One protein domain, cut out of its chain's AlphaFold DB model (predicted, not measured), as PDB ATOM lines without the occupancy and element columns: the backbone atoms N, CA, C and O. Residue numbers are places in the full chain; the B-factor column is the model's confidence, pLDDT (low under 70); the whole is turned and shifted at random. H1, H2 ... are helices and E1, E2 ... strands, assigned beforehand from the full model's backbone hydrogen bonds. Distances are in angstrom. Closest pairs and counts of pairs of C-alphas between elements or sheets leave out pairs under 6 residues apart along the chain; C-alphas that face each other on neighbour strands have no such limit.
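What this domain is: This is residues 105 to 156 of the 157 residues of an uncharacterized protein of uncultured marine group II/III euryarchaeote KM3_57_F04 (UniProt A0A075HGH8). A strongly twisted ribbon of three antiparallel strands has a tight turn at one end; at the other lie a loop, residues 113 to 127, and a short helix, H1, beside E2. The 52 printed residues, of mixed class, hold E1, E2, E3 and H1 in that order; sheet E1 - E2 - E3 is a meander, each strand the antiparallel neighbour of the one before. It is only just loose, close to compact, with radius of gyration of the C-alphas 12.3 A and spans 37 by 23 by 14 A.

Where its parts are: Find C-alpha 105 at (50.225, 23.281, 35.813); E1, residues 105 to 112, runs 20.9 A. Next come E2, residues 128 to 137, 26.2 A; E3, residues 140 to 146, 17.8 A; and H1, residues 148 to 155, 10.7 A, ending at (40.209, 4.380, 27.176).

How they stand to each other: In hairpin E1 and E2, 161 degrees, see N 108 and O 132, 2.9 A, within hydrogen-bond range; in hairpin E2 and E3, 149 degrees, N 135 and O 143, 2.9 A. H1, every O i to N i+4 pair within range, is on the sheet, height 4.9 A, over none of its strands; its closest C-alphas to E2 are Ser 148 and Val 131, 4.8 A.

The domain as a whole: The farthest C-alphas, Glu 115 and Ala 138, are 38.1 A apart. Link E1 to E2 is long. The printed part has no cut; no printed residue is under 70 in pLDDT.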
ATOM      1  N   ASP A 105      51.382  23.878  36.465       98.12
ATOM      2  CA  ASP A 105      50.225  23.281  35.813       98.12
ATOM      3  C   ASP A 105      49.315  22.579  36.821       98.12
ATOM      4  O   ASP A 105      49.782  21.891  37.729       98.12
ATOM      5  N   ILE A 106      48.006  22.677  36.606       98.19
ATOM      6  CA  ILE A 106      47.004  21.871  37.309       98.19
ATOM      7  C   ILE A 106      46.270  21.016  36.283       98.19
ATOM      8  O   ILE A 106      45.726  21.539  35.304       98.19
ATOM      9  N   VAL A 107      46.219  19.705  36.508       98.12
ATOM     10  CA  VAL A 107      45.339  18.812  35.745       98.12
ATOM     11  C   VAL A 107      44.026  18.682  36.497       98.12
ATOM     12  O   VAL A 107      44.000  18.282  37.660       98.12
ATOM     13  N   VAL A 108      42.928  19.017  35.826       97.94
ATOM     14  CA  VAL A 108      41.580  18.924  36.381       97.94
ATOM     15  C   VAL A 108      40.684  18.075  35.495       97.94
ATOM     16  O   VAL A 108      40.776  18.143  34.269       97.94
ATOM     17  N   ALA A 109      39.783  17.310  36.106       97.81
ATOM     18  CA  ALA A 109      38.858  16.440  35.393       97.81
ATOM     19  C   ALA A 109      37.428  16.507  35.956       97.81
ATOM     20  O   ALA A 109      37.220  16.852  37.121       97.81
ATOM     21  N   THR A 110      36.425  16.229  35.121       97.19
ATOM     22  CA  THR A 110      35.006  16.168  35.513       97.19
ATOM     23  C   THR A 110      34.235  15.188  34.629       97.19
ATOM     24  O   THR A 110      34.670  14.885  33.520       97.19
ATOM     25  N   GLY A 111      33.076  14.733  35.115       95.81
ATOM     26  CA  GLY A 111      32.288  13.680  34.466       95.81
ATOM     27  C   GLY A 111      32.944  12.327  34.701       95.81
ATOM     28  O   GLY A 111      33.492  11.740  33.781       95.81
ATOM     29  N   PHE A 112      33.012  11.905  35.964       96.00
ATOM     30  CA  PHE A 112      33.627  10.631  36.332       96.00
ATOM     31  C   PHE A 112      32.833   9.460  35.747       96.00
ATOM     32  O   PHE A 112      31.606   9.461  35.826       96.00
ATOM     33  N   ILE A 113      33.538   8.482  35.185       95.31
ATOM     34  CA  ILE A 113      32.962   7.296  34.548       95.31
ATOM     35  C   ILE A 113      33.079   6.134  35.542       95.31
ATOM     36  O   ILE A 113      34.182   5.664  35.836       95.31
ATOM     37  N   GLU A 114      31.944   5.702  36.091       92.81
ATOM     38  CA  GLU A 114      31.883   4.768  37.224       92.81
ATOM     39  C   GLU A 114      32.545   3.416  36.925       92.81
ATOM     40  O   GLU A 114      33.157   2.815  37.808       92.81
ATOM     41  N   GLU A 115      32.501   2.956  35.674       93.75
ATOM     42  CA  GLU A 115      33.075   1.684  35.230       93.75
ATOM     43  C   GLU A 115      34.605   1.632  35.346       93.75
ATOM     44  O   GLU A 115      35.184   0.546  35.361       93.75
ATOM     45  N   MET A 116      35.268   2.788  35.447       91.69
ATOM     46  CA  MET A 116      36.721   2.881  35.626       91.69
ATOM     47  C   MET A 116      37.137   3.152  37.072       91.69
ATOM     48  O   MET A 116      38.303   3.450  37.335       91.69
ATOM     49  N   TYR A 117      36.203   3.041  38.017       90.25
ATOM     50  CA  TYR A 117      36.492   3.268  39.421       90.25
ATOM     51  C   TYR A 117      37.558   2.320  39.966       90.25
ATOM     52  O   TYR A 117      37.411   1.095  39.957       90.25
ATOM     53  N   VAL A 118      38.609   2.910  40.536       87.56
ATOM     54  CA  VAL A 118      39.587   2.191  41.357       87.56
ATOM     55  C   VAL A 118      39.331   2.437  42.838       87.56
ATOM     56  O   VAL A 118      39.072   3.558  43.265       87.56
ATOM     57  N   HIS A 119      39.405   1.377  43.644       80.56
ATOM     58  CA  HIS A 119      39.078   1.462  45.069       80.56
ATOM     59  C   HIS A 119      40.174   2.125  45.914       80.56
ATOM     60  O   HIS A 119      39.882   2.648  46.985       80.56
ATOM     61  N   MET A 120      41.425   2.104  45.446       77.25
ATOM     62  CA  MET A 120      42.571   2.660  46.159       77.25
ATOM     63  C   MET A 120      43.377   3.597  45.268       77.25
ATOM     64  O   MET A 120      43.679   3.266  44.123       77.25
ATOM     65  N   GLY A 121      43.785   4.724  45.848       75.94
ATOM     66  CA  GLY A 121      44.581   5.745  45.177       75.94
ATOM     67  C   GLY A 121      43.740   6.766  44.415       75.94
ATOM     68  O   GLY A 121      42.514   6.816  44.516       75.94
ATOM     69  N   HIS A 122      44.432   7.615  43.663       82.38
ATOM     70  CA  HIS A 122      43.815   8.652  42.849       82.38
ATOM     71  C   HIS A 122      43.249   8.059  41.554       82.38
ATOM     72  O   HIS A 122      43.884   7.219  40.915       82.38
ATOM     73  N   GLN A 123      42.067   8.526  41.146       89.31
ATOM     74  CA  GLN A 123      41.496   8.161  39.850       89.31
ATOM     75  C   GLN A 123      42.368   8.740  38.725       89.31
ATOM     76  O   GLN A 123      42.762   9.908  38.781       89.31
ATOM     77  N   SER A 124      42.655   7.938  37.697       91.62
ATOM     78  CA  SER A 124      43.366   8.410  36.499       91.62
ATOM     79  C   SER A 124      42.577   9.539  35.817       91.62
ATOM     80  O   SER A 124      41.347   9.469  35.802       91.62
ATOM     81  N   PRO A 125      43.229  10.536  35.177       92.94
ATOM     82  CA  PRO A 125      42.532  11.480  34.300       92.94
ATOM     83  C   PRO A 125      41.687  10.782  33.228       92.94
ATOM     84  O   PRO A 125      40.648  11.301  32.835       92.94
ATOM     85  N   ASP A 126      42.113   9.596  32.787       94.38
ATOM     86  CA  ASP A 126      41.407   8.822  31.770       94.38
ATOM     87  C   ASP A 126      40.031   8.352  32.273       94.38
ATOM     88  O   ASP A 126      39.144   8.156  31.457       94.38
ATOM     89  N   ALA A 127      39.801   8.281  33.593       95.75
ATOM     90  CA  ALA A 127      38.529   7.894  34.214       95.75
ATOM     91  C   ALA A 127      37.423   8.974  34.141       95.75
ATOM     92  O   ALA A 127      36.415   8.892  34.844       95.75
ATOM     93  N   PHE A 128      37.616  10.018  33.330       96.81
ATOM     94  CA  PHE A 128      36.722  11.169  33.239       96.81
ATOM     95  C   PHE A 128      36.416  11.550  31.786       96.81
ATOM     96  O   PHE A 128      37.280  11.501  30.909       96.81
ATOM     97  N   GLU A 129      35.193  12.009  31.538       96.69
ATOM     98  CA  GLU A 129      34.729  12.494  30.234       96.69
ATOM     99  C   GLU A 129      35.491  13.733  29.765       96.69
ATOM    100  O   GLU A 129      35.768  13.890  28.575       96.69
ATOM    101  N   ARG A 130      35.808  14.642  30.696       97.75
ATOM    102  CA  ARG A 130      36.449  15.921  30.385       97.75
ATOM    103  C   ARG A 130      37.692  16.119  31.222       97.75
ATOM    104  O   ARG A 130      37.624  16.089  32.450       97.75
ATOM    105  N   VAL A 131      38.798  16.440  30.559       98.12
ATOM    106  CA  VAL A 131      40.103  16.659  31.193       98.12
ATOM    107  C   VAL A 131      40.719  17.938  30.648       98.12
ATOM    108  O   VAL A 131      40.799  18.127  29.439       98.12
ATOM    109  N   ASN A 132      41.180  18.823  31.531       98.25
ATOM    110  CA  ASN A 132      41.931  20.014  31.149       98.25
ATOM    111  C   ASN A 132      43.263  20.074  31.886       98.25
ATOM    112  O   ASN A 132      43.331  19.799  33.083       98.25
ATOM    113  N   ARG A 133      44.296  20.546  31.189       98.38
ATOM    114  CA  ARG A 133      45.496  21.093  31.823       98.38
ATOM    115  C   ARG A 133      45.402  22.612  31.837       98.38
ATOM    116  O   ARG A 133      45.150  23.230  30.803       98.38
ATOM    117  N   LEU A 134      45.603  23.195  33.007       98.50
ATOM    118  CA  LEU A 134      45.562  24.627  33.261       98.50
ATOM    119  C   LEU A 134      46.973  25.102  33.589       98.50
ATOM    120  O   LEU A 134      47.548  24.609  34.552       98.50
ATOM    121  N   GLU A 135      47.507  26.043  32.820       98.56
ATOM    122  CA  GLU A 135      48.849  26.597  33.024       98.56
ATOM    123  C   GLU A 135      48.757  27.950  33.726       98.56
ATOM    124  O   GLU A 135      48.009  28.841  33.303       98.56
ATOM    125  N   PHE A 136      49.553  28.120  34.776       98.56
ATOM    126  CA  PHE A 136      49.592  29.314  35.602       98.56
ATOM    127  C   PHE A 136      50.960  29.993  35.565       98.56
ATOM    128  O   PHE A 136      52.002  29.340  35.633       98.56
ATOM    129  N   LYS A 137      50.933  31.331  35.509       98.38
ATOM    130  CA  LYS A 137      52.097  32.213  35.672       98.38
ATOM    131  C   LYS A 137      51.795  33.330  36.657       98.38
ATOM    132  O   LYS A 137      50.816  34.059  36.478       98.38
ATOM    133  N   ALA A 138      52.615  33.463  37.698       97.25
ATOM    134  CA  ALA A 138      52.392  34.357  38.832       97.25
ATOM    135  C   ALA A 138      50.942  34.263  39.350       97.25
ATOM    136  O   ALA A 138      50.241  35.270  39.513       97.25
ATOM    137  N   GLY A 139      50.449  33.025  39.473       97.25
ATOM    138  CA  GLY A 139      49.096  32.677  39.903       97.25
ATOM    139  C   GLY A 139      47.977  32.954  38.902       97.25
ATOM    140  O   GLY A 139      46.821  32.666  39.207       97.25
ATOM    141  N   ARG A 140      48.256  33.527  37.726       98.19
ATOM    142  CA  ARG A 140      47.252  33.802  36.685       98.19
ATOM    143  C   ARG A 140      47.160  32.645  35.711       98.19
ATOM    144  O   ARG A 140      48.189  32.196  35.222       98.19
ATOM    145  N   LEU A 141      45.942  32.232  35.376       98.12
ATOM    146  CA  LEU A 141      45.721  31.270  34.300       98.12
ATOM    147  C   LEU A 141      46.120  31.920  32.968       98.12
ATOM    148  O   LEU A 141      45.511  32.909  32.554       98.12
ATOM    149  N   VAL A 142      47.138  31.379  32.307       98.25
ATOM    150  CA  VAL A 142      47.636  31.889  31.018       98.25
ATOM    151  C   VAL A 142      47.265  30.993  29.847       98.25
ATOM    152  O   VAL A 142      47.204  31.471  28.717       98.25
ATOM    153  N   ASN A 143      46.986  29.717  30.104       98.12
ATOM    154  CA  ASN A 143      46.643  28.760  29.065       98.12
ATOM    155  C   ASN A 143      45.762  27.633  29.621       98.12
ATOM    156  O   ASN A 143      45.845  27.265  30.792       98.12
ATOM    157  N   ARG A 144      44.911  27.078  28.758       97.94
ATOM    158  CA  ARG A 144      44.054  25.925  29.041       97.94
ATOM    159  C   ARG A 144      44.091  25.003  27.837       97.94
ATOM    160  O   ARG A 144      43.697  25.396  26.744       97.94
ATOM    161  N   VAL A 145      44.524  23.771  28.063       98.25
ATOM    162  CA  VAL A 145      44.585  22.730  27.038       98.25
ATOM    163  C   VAL A 145      43.536  21.677  27.358       98.25
ATOM    164  O   VAL A 145      43.565  21.092  28.442       98.25
ATOM    165  N   ASP A 146      42.626  21.446  26.417       98.19
ATOM    166  CA  ASP A 146      41.671  20.341  26.485       98.19
ATOM    167  C   ASP A 146      42.391  19.032  26.136       98.19
ATOM    168  O   ASP A 146      43.006  18.909  25.076       98.19
ATOM    169  N   LEU A 147      42.351  18.073  27.057       97.81
ATOM    170  CA  LEU A 147      42.967  16.753  26.935       97.81
ATOM    171  C   LEU A 147      41.918  15.638  26.835       97.81
ATOM    172  O   LEU A 147      42.273  14.464  26.883       97.81
ATOM    173  N   SER A 148      40.636  15.982  26.688       97.44
ATOM    174  CA  SER A 148      39.527  15.021  26.726       97.44
ATOM    175  C   SER A 148      39.613  13.988  25.598       97.44
ATOM    176  O   SER A 148      39.344  12.817  25.829       97.44
ATOM    177  N   VAL A 149      40.065  14.390  24.401       96.69
ATOM    178  CA  VAL A 149      40.289  13.461  23.274       96.69
ATOM    179  C   VAL A 149      41.417  12.477  23.585       96.69
ATOM    180  O   VAL A 149      41.262  11.284  23.374       96.69
ATOM    181  N   VAL A 150      42.524  12.956  24.160       95.50
ATOM    182  CA  VAL A 150      43.654  12.093  24.544       95.50
ATOM    183  C   VAL A 150      43.234  11.094  25.626       95.50
ATOM    184  O   VAL A 150      43.644   9.938  25.590       95.50
ATOM    185  N   ALA A 151      42.413  11.531  26.585       95.44
ATOM    186  CA  ALA A 151      41.840  10.656  27.604       95.44
ATOM    187  C   ALA A 151      40.919   9.592  26.979       95.44
ATOM    188  O   ALA A 151      41.038   8.418  27.313       95.44
ATOM    189  N   ALA A 152      40.063   9.982  26.028       95.44
ATOM    190  CA  ALA A 152      39.180   9.075  25.289       95.44
ATOM    191  C   ALA A 152      39.950   8.009  24.497       95.44
ATOM    192  O   ALA A 152      39.697   6.817  24.655       95.44
ATOM    193  N   GLU A 153      40.975   8.411  23.744       94.75
ATOM    194  CA  GLU A 153      41.828   7.481  22.993       94.75
ATOM    195  C   GLU A 153      42.513   6.452  23.908       94.75
ATOM    196  O   GLU A 153      42.668   5.290  23.536       94.75
ATOM    197  N   ARG A 154      42.913   6.853  25.123       93.00
ATOM    198  CA  ARG A 154      43.538   5.949  26.107       93.00
ATOM    199  C   ARG A 154      42.564   4.958  26.726       93.00
ATOM    200  O   ARG A 154      42.993   3.874  27.119       93.00
ATOM    201  N   ARG A 155      41.280   5.313  26.804       92.06
ATOM    202  CA  ARG A 155      40.209   4.380  27.176       92.06
ATOM    203  C   ARG A 155      39.871   3.404  26.055       92.06
ATOM    204  O   ARG A 155      39.459   2.283  26.342       92.06
ATOM    205  N   GLY A 156      40.083   3.817  24.806       88.12
ATOM    206  CA  GLY A 156      39.679   3.077  23.612       88.12
ATOM    207  C   GLY A 156      38.291   3.459  23.087       88.12
ATOM    208  O   GLY A 156      37.651   2.610  22.466       88.12
TER     209      GLY A 156